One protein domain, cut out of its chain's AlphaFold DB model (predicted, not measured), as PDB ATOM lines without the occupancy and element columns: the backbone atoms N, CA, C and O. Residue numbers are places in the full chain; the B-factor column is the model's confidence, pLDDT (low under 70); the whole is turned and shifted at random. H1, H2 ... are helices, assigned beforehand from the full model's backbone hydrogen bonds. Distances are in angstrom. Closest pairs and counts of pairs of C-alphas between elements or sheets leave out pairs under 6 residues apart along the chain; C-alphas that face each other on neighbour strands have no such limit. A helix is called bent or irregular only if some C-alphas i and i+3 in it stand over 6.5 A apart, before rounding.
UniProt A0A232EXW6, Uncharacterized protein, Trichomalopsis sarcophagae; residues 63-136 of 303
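What this domain is: This is residues 63 to 136 of the 303 residues of an uncharacterized protein of Trichomalopsis sarcophagae (UniProt A0A232EXW6). Two long helices, H1 then H2, meet near one end as an open V, with a long loop at the tip and the free arms spreading apart. H1 is bent but runs nearly straight. The printed part has 74 residues and no named strand; it is all helix, extended, with a radius of gyration of the C-alphas of 17.7 A, and flat, spanning 54 by 33 by 12 A.

How they stand to each other: Look first at H1, residues 64 to 96, assigned as one helix by its hydrogen bonds but bent: C-alphas 85 and 88 are 6.8 A apart. Its arms, H1a, residues 64 to 85, and H1b, residues 88 to 96, stand at a shallow tilt of 15 degrees. H2, residues 108 to 131, touches H1b with residues 108 to 111 alone; the closest C-alphas, of Ile 91 and Phe 108, are 6.2 A apart. They run opposite ways at a steep tilt of 46 degrees. H1a and H2 are apart. In H1a, H1b and H2 every O i to N i+4 pair is within hydrogen-bond range.

Where its parts are: Find C-alpha 64 at (134.456, 68.161, 190.457); H1a runs 31.3 A from there, and H1b 12.6 A. H2 runs 33.6 A to C-alpha 131 at (149.587, 85.015, 168.818).

The domain as a whole: The printed part has no cut. The link of 11 residues is long. Confidence is under 70 at residues 63 to 64, 67, 97 to 105 and 133 to 136.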
ATOM      1  N   GLN A  63     134.273  63.582 191.119       62.00
ATOM      2  CA  GLN A  63     133.831  64.670 191.994       62.00
ATOM      3  C   GLN A  63     134.574  65.954 191.621       62.00
ATOM      4  O   GLN A  63     135.726  66.137 191.997       62.00
ATOM      5  N   ARG A  64     133.909  66.850 190.877       62.22
ATOM      6  CA  ARG A  64     134.456  68.161 190.457       62.22
ATOM      7  C   ARG A  64     135.052  68.952 191.631       62.22
ATOM      8  O   ARG A  64     136.132  69.502 191.508       62.22
ATOM      9  N   LYS A  65     134.429  68.841 192.810       71.88
ATOM     10  CA  LYS A  65     134.907  69.438 194.064       71.88
ATOM     11  C   LYS A  65     136.317  68.990 194.470       71.88
ATOM     12  O   LYS A  65     137.081  69.815 194.941       71.88
ATOM     13  N   LEU A  66     136.675  67.712 194.297       70.94
ATOM     14  CA  LEU A  66     138.022  67.232 194.640       70.94
ATOM     15  C   LEU A  66     139.077  67.767 193.668       70.94
ATOM     16  O   LEU A  66     140.182  68.088 194.093       70.94
ATOM     17  N   LEU A  67     138.726  67.901 192.384       69.75
ATOM     18  CA  LEU A  67     139.619  68.482 191.383       69.75
ATOM     19  C   LEU A  67     139.880  69.964 191.679       69.75
ATOM     20  O   LEU A  67     141.040  70.357 191.768       69.75
ATOM     21  N   ASP A  68     138.827  70.749 191.908       77.50
ATOM     22  CA  ASP A  68     138.953  72.181 192.205       77.50
ATOM     23  C   ASP A  68     139.746  72.418 193.506       77.50
ATOM     24  O   ASP A  68     140.605  73.298 193.567       77.50
ATOM     25  N   VAL A  69     139.539  71.572 194.526       83.31
ATOM     26  CA  VAL A  69     140.325  71.592 195.773       83.31
ATOM     27  C   VAL A  69     141.793  71.245 195.519       83.31
ATOM     28  O   VAL A  69     142.670  71.919 196.052       83.31
ATOM     29  N   SER A  70     142.089  70.236 194.692       75.75
ATOM     30  CA  SER A  70     143.475  69.876 194.365       75.75
ATOM     31  C   SER A  70     144.199  70.967 193.567       75.75
ATOM     32  O   SER A  70     145.375  71.224 193.816       75.75
ATOM     33  N   LEU A  71     143.488  71.654 192.664       75.19
ATOM     34  CA  LEU A  71     144.029  72.748 191.859       75.19
ATOM     35  C   LEU A  71     144.328  73.977 192.731       75.19
ATOM     36  O   LEU A  71     145.410  74.553 192.634       75.19
ATOM     37  N   GLY A  72     143.409  74.329 193.637       78.50
ATOM     38  CA  GLY A  72     143.627  75.384 194.628       78.50
ATOM     39  C   GLY A  72     144.755  75.053 195.609       78.50
ATOM     40  O   GLY A  72     145.561  75.922 195.932       78.50
ATOM     41  N   PHE A  73     144.869  73.791 196.036       82.94
ATOM     42  CA  PHE A  73     145.963  73.334 196.894       82.94
ATOM     43  C   PHE A  73     147.325  73.458 196.198       82.94
ATOM     44  O   PHE A  73     148.254  74.017 196.779       82.94
ATOM     45  N   ALA A  74     147.438  73.004 194.946       77.50
ATOM     46  CA  ALA A  74     148.670  73.121 194.167       77.50
ATOM     47  C   ALA A  74     149.070  74.590 193.940       77.50
ATOM     48  O   ALA A  74     150.223  74.954 194.174       77.50
ATOM     49  N   ALA A  75     148.112  75.447 193.567       78.25
ATOM     50  CA  ALA A  75     148.344  76.885 193.430       78.25
ATOM     51  C   ALA A  75     148.810  77.515 194.755       78.25
ATOM     52  O   ALA A  75     149.758  78.299 194.772       78.25
ATOM     53  N   GLY A  76     148.200  77.121 195.878       84.31
ATOM     54  CA  GLY A  76     148.588  77.575 197.211       84.31
ATOM     55  C   GLY A  76     150.016  77.177 197.591       84.31
ATOM     56  O   GLY A  76     150.783  78.030 198.037       84.31
ATOM     57  N   VAL A  77     150.403  75.914 197.374       83.06
ATOM     58  CA  VAL A  77     151.770  75.422 197.639       83.06
ATOM     59  C   VAL A  77     152.804  76.174 196.797       83.06
ATOM     60  O   VAL A  77     153.854  76.548 197.315       83.06
ATOM     61  N   MET A  78     152.496  76.455 195.528       82.44
ATOM     62  CA  MET A  78     153.405  77.174 194.632       82.44
ATOM     63  C   MET A  78     153.614  78.634 195.060       82.44
ATOM     64  O   MET A  78     154.746  79.120 195.082       82.44
ATOM     65  N   VAL A  79     152.546  79.334 195.464       86.00
ATOM     66  CA  VAL A  79     152.633  80.718 195.976       86.00
ATOM     67  C   VAL A  79     153.397  80.765 197.301       86.00
ATOM     68  O   VAL A  79     154.268  81.614 197.487       86.00
ATOM     69  N   ALA A  80     153.117  79.820 198.198       84.19
ATOM     70  CA  ALA A  80     153.818  79.652 199.465       84.19
ATOM     71  C   ALA A  80     155.331  79.473 199.266       84.19
ATOM     72  O   ALA A  80     156.132  80.241 199.803       84.19
ATOM     73  N   ALA A  81     155.725  78.480 198.465       82.38
ATOM     74  CA  ALA A  81     157.128  78.198 198.179       82.38
ATOM     75  C   ALA A  81     157.821  79.407 197.535       82.38
ATOM     76  O   ALA A  81     158.924  79.767 197.933       82.38
ATOM     77  N   SER A  82     157.144  80.099 196.616       83.81
ATOM     78  CA  SER A  82     157.680  81.310 195.982       83.81
ATOM     79  C   SER A  82     158.001  82.408 197.003       83.81
ATOM     80  O   SER A  82     159.029  83.073 196.891       83.81
ATOM     81  N   TYR A  83     157.173  82.586 198.037       87.81
ATOM     82  CA  TYR A  83     157.438  83.574 199.083       87.81
ATOM     83  C   TYR A  83     158.598  83.162 200.002       87.81
ATOM     84  O   TYR A  83     159.558  83.915 200.158       87.81
ATOM     85  N   TRP A  84     158.533  81.968 200.601       87.69
ATOM     86  CA  TRP A  84     159.510  81.544 201.615       87.69
ATOM     87  C   TRP A  84     160.855  81.116 201.034       87.69
ATOM     88  O   TRP A  84     161.882  81.316 201.677       87.69
ATOM     89  N   SER A  85     160.866  80.519 199.843       83.38
ATOM     90  CA  SER A  85     162.087  79.987 199.232       83.38
ATOM     91  C   SER A  85     162.774  80.974 198.297       83.38
ATOM     92  O   SER A  85     163.970  80.818 198.068       83.38
ATOM     93  N   LEU A  86     162.058  81.972 197.763       82.75
ATOM     94  CA  LEU A  86     162.627  82.922 196.801       82.75
ATOM     95  C   LEU A  86     162.486  84.375 197.256       82.75
ATOM     96  O   LEU A  86     163.495  85.066 197.353       82.75
ATOM     97  N   LEU A  87     161.274  84.845 197.567       86.38
ATOM     98  CA  LEU A  87     161.045  86.269 197.833       86.38
ATOM     99  C   LEU A  87     161.717  86.746 199.130       86.38
ATOM    100  O   LEU A  87     162.415  87.756 199.117       86.38
ATOM    101  N   ALA A  88     161.535  86.023 200.238       87.19
ATOM    102  CA  ALA A  88     162.120  86.395 201.526       87.19
ATOM    103  C   ALA A  88     163.666  86.362 201.501       87.19
ATOM    104  O   ALA A  88     164.264  87.384 201.847       87.19
ATOM    105  N   PRO A  89     164.326  85.293 201.001       83.69
ATOM    106  CA  PRO A  89     165.778  85.298 200.811       83.69
ATOM    107  C   PRO A  89     166.262  86.394 199.855       83.69
ATOM    108  O   PRO A  89     167.305  86.991 200.093       83.69
ATOM    109  N   ALA A  90     165.510  86.708 198.792       84.50
ATOM    110  CA  ALA A  90     165.888  87.770 197.860       84.50
ATOM    111  C   ALA A  90     165.880  89.162 198.514       84.50
ATOM    112  O   ALA A  90     166.755  89.974 198.218       84.50
ATOM    113  N   ILE A  91     164.927  89.437 199.412       84.81
ATOM    114  CA  ILE A  91     164.877  90.699 200.171       84.81
ATOM    115  C   ILE A  91     166.052  90.785 201.148       84.81
ATOM    116  O   ILE A  91     166.668  91.842 201.263       84.81
ATOM    117  N   GLU A  92     166.389  89.680 201.813       84.19
ATOM    118  CA  GLU A  92     167.521  89.607 202.744       84.19
ATOM    119  C   GLU A  92     168.868  89.792 202.025       84.19
ATOM    120  O   GLU A  92     169.691  90.605 202.436       84.19
ATOM    121  N   MET A  93     169.062  89.139 200.875       80.06
ATOM    122  CA  MET A  93     170.254  89.342 200.043       80.06
ATOM    123  C   MET A  93     170.345  90.777 199.496       80.06
ATOM    124  O   MET A  93     171.435  91.339 199.372       80.06
ATOM    125  N   ALA A  94     169.206  91.396 199.167       80.81
ATOM    126  CA  ALA A  94     169.165  92.779 198.705       80.81
ATOM    127  C   ALA A  94     169.495  93.781 199.826       80.81
ATOM    128  O   ALA A  94     170.200  94.760 199.562       80.81
ATOM    129  N   SER A  95     169.044  93.540 201.063       76.38
ATOM    130  CA  SER A  95     169.339  94.406 202.212       76.38
ATOM    131  C   SER A  95     170.801  94.300 202.662       76.38
ATOM    132  O   SER A  95     171.422  95.326 202.948       76.38
ATOM    133  N   GLU A  96     171.388  93.099 202.631       74.75
ATOM    134  CA  GLU A  96     172.793  92.861 202.993       74.75
ATOM    135  C   GLU A  96     173.771  93.595 202.063       74.75
ATOM    136  O   GLU A  96     174.811  94.085 202.504       74.75
ATOM    137  N   SER A  97     173.409  93.754 200.785       69.62
ATOM    138  CA  SER A  97     174.262  94.419 199.795       69.62
ATOM    139  C   SER A  97     174.536  95.904 200.089       69.62
ATOM    140  O   SER A  97     175.489  96.449 199.537       69.62
ATOM    141  N   LYS A  98     173.729  96.579 200.932       64.88
ATOM    142  CA  LYS A  98     173.807  98.025 201.275       64.88
ATOM    143  C   LYS A  98     173.881  99.002 200.084       64.88
ATOM    144  O   LYS A  98     174.071 100.199 200.279       64.88
ATOM    145  N   ILE A  99     173.683  98.529 198.850       66.50
ATOM    146  CA  ILE A  99     173.669  99.349 197.624       66.50
ATOM    147  C   ILE A  99     172.387 100.201 197.556       66.50
ATOM    148  O   ILE A  99     172.376 101.270 196.948       66.50
ATOM    149  N   TYR A 100     171.316  99.764 198.225       64.88
ATOM    150  CA  TYR A 100     169.967 100.333 198.127       64.88
ATOM    151  C   TYR A 100     169.491 100.964 199.455       64.88
ATOM    152  O   TYR A 100     168.416 100.649 199.965       64.88
ATOM    153  N   GLY A 101     170.304 101.869 200.017       61.97
ATOM    154  CA  GLY A 101     170.005 102.681 201.210       61.97
ATOM    155  C   GLY A 101     170.959 102.428 202.393       61.97
ATOM    156  O   GLY A 101     171.498 101.330 202.503       61.97
ATOM    157  N   PRO A 102     171.167 103.410 203.296       62.22
ATOM    158  CA  PRO A 102     172.140 103.318 204.396       62.22
ATOM    159  C   PRO A 102     171.856 102.183 205.402       62.22
ATOM    160  O   PRO A 102     172.801 101.667 205.998       62.22
ATOM    161  N   GLU A 103     170.598 101.736 205.521       64.06
ATOM    162  CA  GLU A 103     170.189 100.553 206.304       64.06
ATOM    163  C   GLU A 103     169.374  99.520 205.492       64.06
ATOM    164  O   GLU A 103     168.709  98.656 206.054       64.06
ATOM    165  N   GLY A 104     169.410  99.585 204.154       63.59
ATOM    166  CA  GLY A 104     168.686  98.627 203.303       63.59
ATOM    167  C   GLY A 104     167.165  98.839 203.217       63.59
ATOM    168  O   GLY A 104     166.447  97.931 202.802       63.59
ATOM    169  N   GLU A 105     166.663 100.034 203.549       69.44
ATOM    170  CA  GLU A 105     165.228 100.377 203.498       69.44
ATOM    171  C   GLU A 105     164.576 100.148 202.120       69.44
ATOM    172  O   GLU A 105     163.386  99.843 202.044       69.44
ATOM    173  N   TYR A 106     165.341 100.241 201.023       79.44
ATOM    174  CA  TYR A 106     164.830 100.055 199.659       79.44
ATOM    175  C   TYR A 106     165.104  98.661 199.078       79.44
ATOM    176  O   TYR A 106     165.021  98.482 197.864       79.44
ATOM    177  N   ALA A 107     165.378  97.648 199.908       78.69
ATOM    178  CA  ALA A 107     165.595  96.266 199.455       78.69
ATOM    179  C   ALA A 107     164.412  95.686 198.648       78.69
ATOM    180  O   ALA A 107     164.598  94.832 197.781       78.69
ATOM    181  N   PHE A 108     163.194  96.192 198.866       82.88
ATOM    182  CA  PHE A 108     162.008  95.795 198.104       82.88
ATOM    183  C   PHE A 108     162.023  96.281 196.644       82.88
ATOM    184  O   PHE A 108     161.337  95.695 195.810       82.88
ATOM    185  N   VAL A 109     162.786  97.331 196.312       87.44
ATOM    186  CA  VAL A 109     162.834  97.925 194.966       87.44
ATOM    187  C   VAL A 109     163.437  96.957 193.937       87.44
ATOM    188  O   VAL A 109     162.741  96.637 192.973       87.44
ATOM    189  N   PRO A 110     164.667  96.425 194.106       85.88
ATOM    190  CA  PRO A 110     165.232  95.476 193.146       85.88
ATOM    191  C   PRO A 110     164.444  94.158 193.084       85.88
ATOM    192  O   PRO A 110     164.252  93.617 191.995       85.88
ATOM    193  N   VAL A 111     163.926  93.667 194.217       87.50
ATOM    194  CA  VAL A 111     163.108  92.441 194.263       87.50
ATOM    195  C   VAL A 111     161.776  92.639 193.537       87.50
ATOM    196  O   VAL A 111     161.384  91.800 192.729       87.50
ATOM    197  N   GLY A 112     161.102  93.769 193.763       89.00
ATOM    198  CA  GLY A 112     159.848  94.116 193.098       89.00
ATOM    199  C   GLY A 112     160.018  94.334 191.594       89.00
ATOM    200  O   GLY A 112     159.206  93.845 190.812       89.00
ATOM    201  N   ILE A 113     161.101  94.997 191.173       89.94
ATOM    202  CA  ILE A 113     161.434  95.166 189.751       89.94
ATOM    203  C   ILE A 113     161.694  93.803 189.097       89.94
ATOM    204  O   ILE A 113     161.125  93.517 188.046       89.94
ATOM    205  N   GLY A 114     162.499  92.938 189.726       88.50
ATOM    206  CA  GLY A 114     162.766  91.589 189.220       88.50
ATOM    207  C   GLY A 114     161.495  90.742 189.107       88.50
ATOM    208  O   GLY A 114     161.264  90.102 188.082       88.50
ATOM    209  N   PHE A 115     160.627  90.805 190.119       89.44
ATOM    210  CA  PHE A 115     159.333  90.126 190.109       89.44
ATOM    211  C   PHE A 115     158.412  90.638 188.989       89.44
ATOM    212  O   PHE A 115     157.831  89.833 188.263       89.44
ATOM    213  N   LEU A 116     158.313  91.960 188.791       91.75
ATOM    214  CA  LEU A 116     157.506  92.558 187.720       91.75
ATOM    215  C   LEU A 116     158.023  92.202 186.325       91.75
ATOM    216  O   LEU A 116     157.221  91.893 185.446       91.75
ATOM    217  N   ILE A 117     159.342  92.205 186.118       93.00
ATOM    218  CA  ILE A 117     159.949  91.775 184.852       93.00
ATOM    219  C   ILE A 117     159.636  90.297 184.593       93.00
ATOM    220  O   ILE A 117     159.248  89.946 183.481       93.00
ATOM    221  N   GLY A 118     159.742  89.438 185.613       87.12
ATOM    222  CA  GLY A 118     159.374  88.025 185.511       87.12
ATOM    223  C   GLY A 118     157.896  87.822 185.163       87.12
ATOM    224  O   GLY A 118     157.574  87.055 184.256       87.12
ATOM    225  N   ALA A 119     156.993  88.559 185.813       87.88
ATOM    226  CA  ALA A 119     155.563  88.520 185.512       87.88
ATOM    227  C   ALA A 119     155.261  89.009 184.082       87.88
ATOM    228  O   ALA A 119     154.498  88.367 183.359       87.88
ATOM    229  N   ALA A 120     155.900  90.099 183.645       90.69
ATOM    230  CA  ALA A 120     155.779  90.616 182.285       90.69
ATOM    231  C   ALA A 120     156.326  89.630 181.241       90.69
ATOM    232  O   ALA A 120     155.740  89.487 180.171       90.69
ATOM    233  N   PHE A 121     157.410  88.915 181.556       90.75
ATOM    234  CA  PHE A 121     157.952  87.858 180.706       90.75
ATOM    235  C   PHE A 121     156.961  86.701 180.548       90.75
ATOM    236  O   PHE A 121     156.657  86.325 179.420       90.75
ATOM    237  N   VAL A 122     156.406  86.176 181.647       84.12
ATOM    238  CA  VAL A 122     155.409  85.090 181.594       84.12
ATOM    239  C   VAL A 122     154.174  85.528 180.804       84.12
ATOM    240  O   VAL A 122     153.742  84.814 179.898       84.12
ATOM    241  N   TYR A 123     153.662  86.732 181.064       85.12
ATOM    242  CA  TYR A 123     152.568  87.311 180.284       85.12
ATOM    243  C   TYR A 123     152.922  87.434 178.794       85.12
ATOM    244  O   TYR A 123     152.128  87.073 177.931       85.12
ATOM    245  N   GLY A 124     154.139  87.881 178.476       87.00
ATOM    246  CA  GLY A 124     154.641  87.956 177.107       87.00
ATOM    247  C   GLY A 124     154.720  86.589 176.428       87.00
ATOM    248  O   GLY A 124     154.357  86.473 175.261       87.00
ATOM    249  N   THR A 125     155.135  85.538 177.146       83.88
ATOM    250  CA  THR A 125     155.139  84.170 176.606       83.88
ATOM    251  C   THR A 125     153.731  83.647 176.347       83.88
ATOM    252  O   THR A 125     153.502  83.045 175.302       83.88
ATOM    253  N   ASP A 126     152.773  83.935 177.229       80.88
ATOM    254  CA  ASP A 126     151.371  83.556 177.034       80.88
ATOM    255  C   ASP A 126     150.747  84.305 175.842       80.88
ATOM    256  O   ASP A 126     150.090  83.707 174.983       80.88
ATOM    257  N   ALA A 127     151.061  85.597 175.703       80.06
ATOM    258  CA  ALA A 127     150.660  86.419 174.565       80.06
ATOM    259  C   ALA A 127     151.302  85.949 173.246       80.06
ATOM    260  O   ALA A 127     150.638  85.919 172.210       80.06
ATOM    261  N   LEU A 128     152.572  85.534 173.272       80.88
ATOM    262  CA  LEU A 128     153.284  85.001 172.111       80.88
ATOM    263  C   LEU A 128     152.718  83.645 171.673       80.88
ATOM    264  O   LEU A 128     152.480  83.433 170.485       80.88
ATOM    265  N   ILE A 129     152.455  82.743 172.620       78.88
ATOM    266  CA  ILE A 129     151.822  81.445 172.350       78.88
ATOM    267  C   ILE A 129     150.417  81.652 171.770       78.88
ATOM    268  O   ILE A 129     150.057  81.008 170.782       78.88
ATOM    269  N   SER A 130     149.653  82.592 172.329       76.62
ATOM    270  CA  SER A 130     148.325  82.964 171.829       76.62
ATOM    271  C   SER A 130     148.387  83.560 170.419       76.62
ATOM    272  O   SER A 130     147.598  83.181 169.553       76.62
ATOM    273  N   SER A 131     149.373  84.420 170.143       71.94
ATOM    274  CA  SER A 131     149.587  85.015 168.818       71.94
ATOM    275  C   SER A 131     150.025  84.000 167.759       71.94
ATOM    276  O   SER A 131     149.800  84.232 166.572       71.94
ATOM    277  N   LEU A 132     150.642  82.883 168.156       71.25
ATOM    278  CA  LEU A 132     151.048  81.803 167.252       71.25
ATOM    279  C   LEU A 132     149.905  80.823 166.931       71.25
ATOM    280  O   LEU A 132     150.084  79.924 166.112       71.25
ATOM    281  N   GLY A 133     148.723  80.972 167.543       57.06
ATOM    282  CA  GLY A 133     147.547  80.155 167.223       57.06
ATOM    283  C   GLY A 133     147.669  78.670 167.597       57.06
ATOM    284  O   GLY A 133     146.829  77.862 167.198       57.06
ATOM    285  N   ILE A 134     148.671  78.285 168.397       53.34
ATOM    286  CA  ILE A 134     148.924  76.898 168.834       53.34
ATOM    287  C   ILE A 134     148.039  76.560 170.047       53.34
ATOM    288  O   ILE A 134     148.488  76.026 171.050       53.34
ATOM    289  N   GLN A 135     146.757  76.912 170.004       58.97
ATOM    290  CA  GLN A 135     145.802  76.547 171.058       58.97
ATOM    291  C   GLN A 135     144.445  76.137 170.504       58.97
ATOM    292  O   GLN A 135     143.397  76.390 171.093       58.97
ATOM    293  N   SER A 136     144.428  75.399 169.399       48.31
ATOM    294  CA  SER A 136     143.284  74.518 169.218       48.31
ATOM    295  C   SER A 136     143.686  73.176 168.614       48.31
ATOM    296  O   SER A 136     143.930  73.058 167.413       48.31
TER     297      SER A 136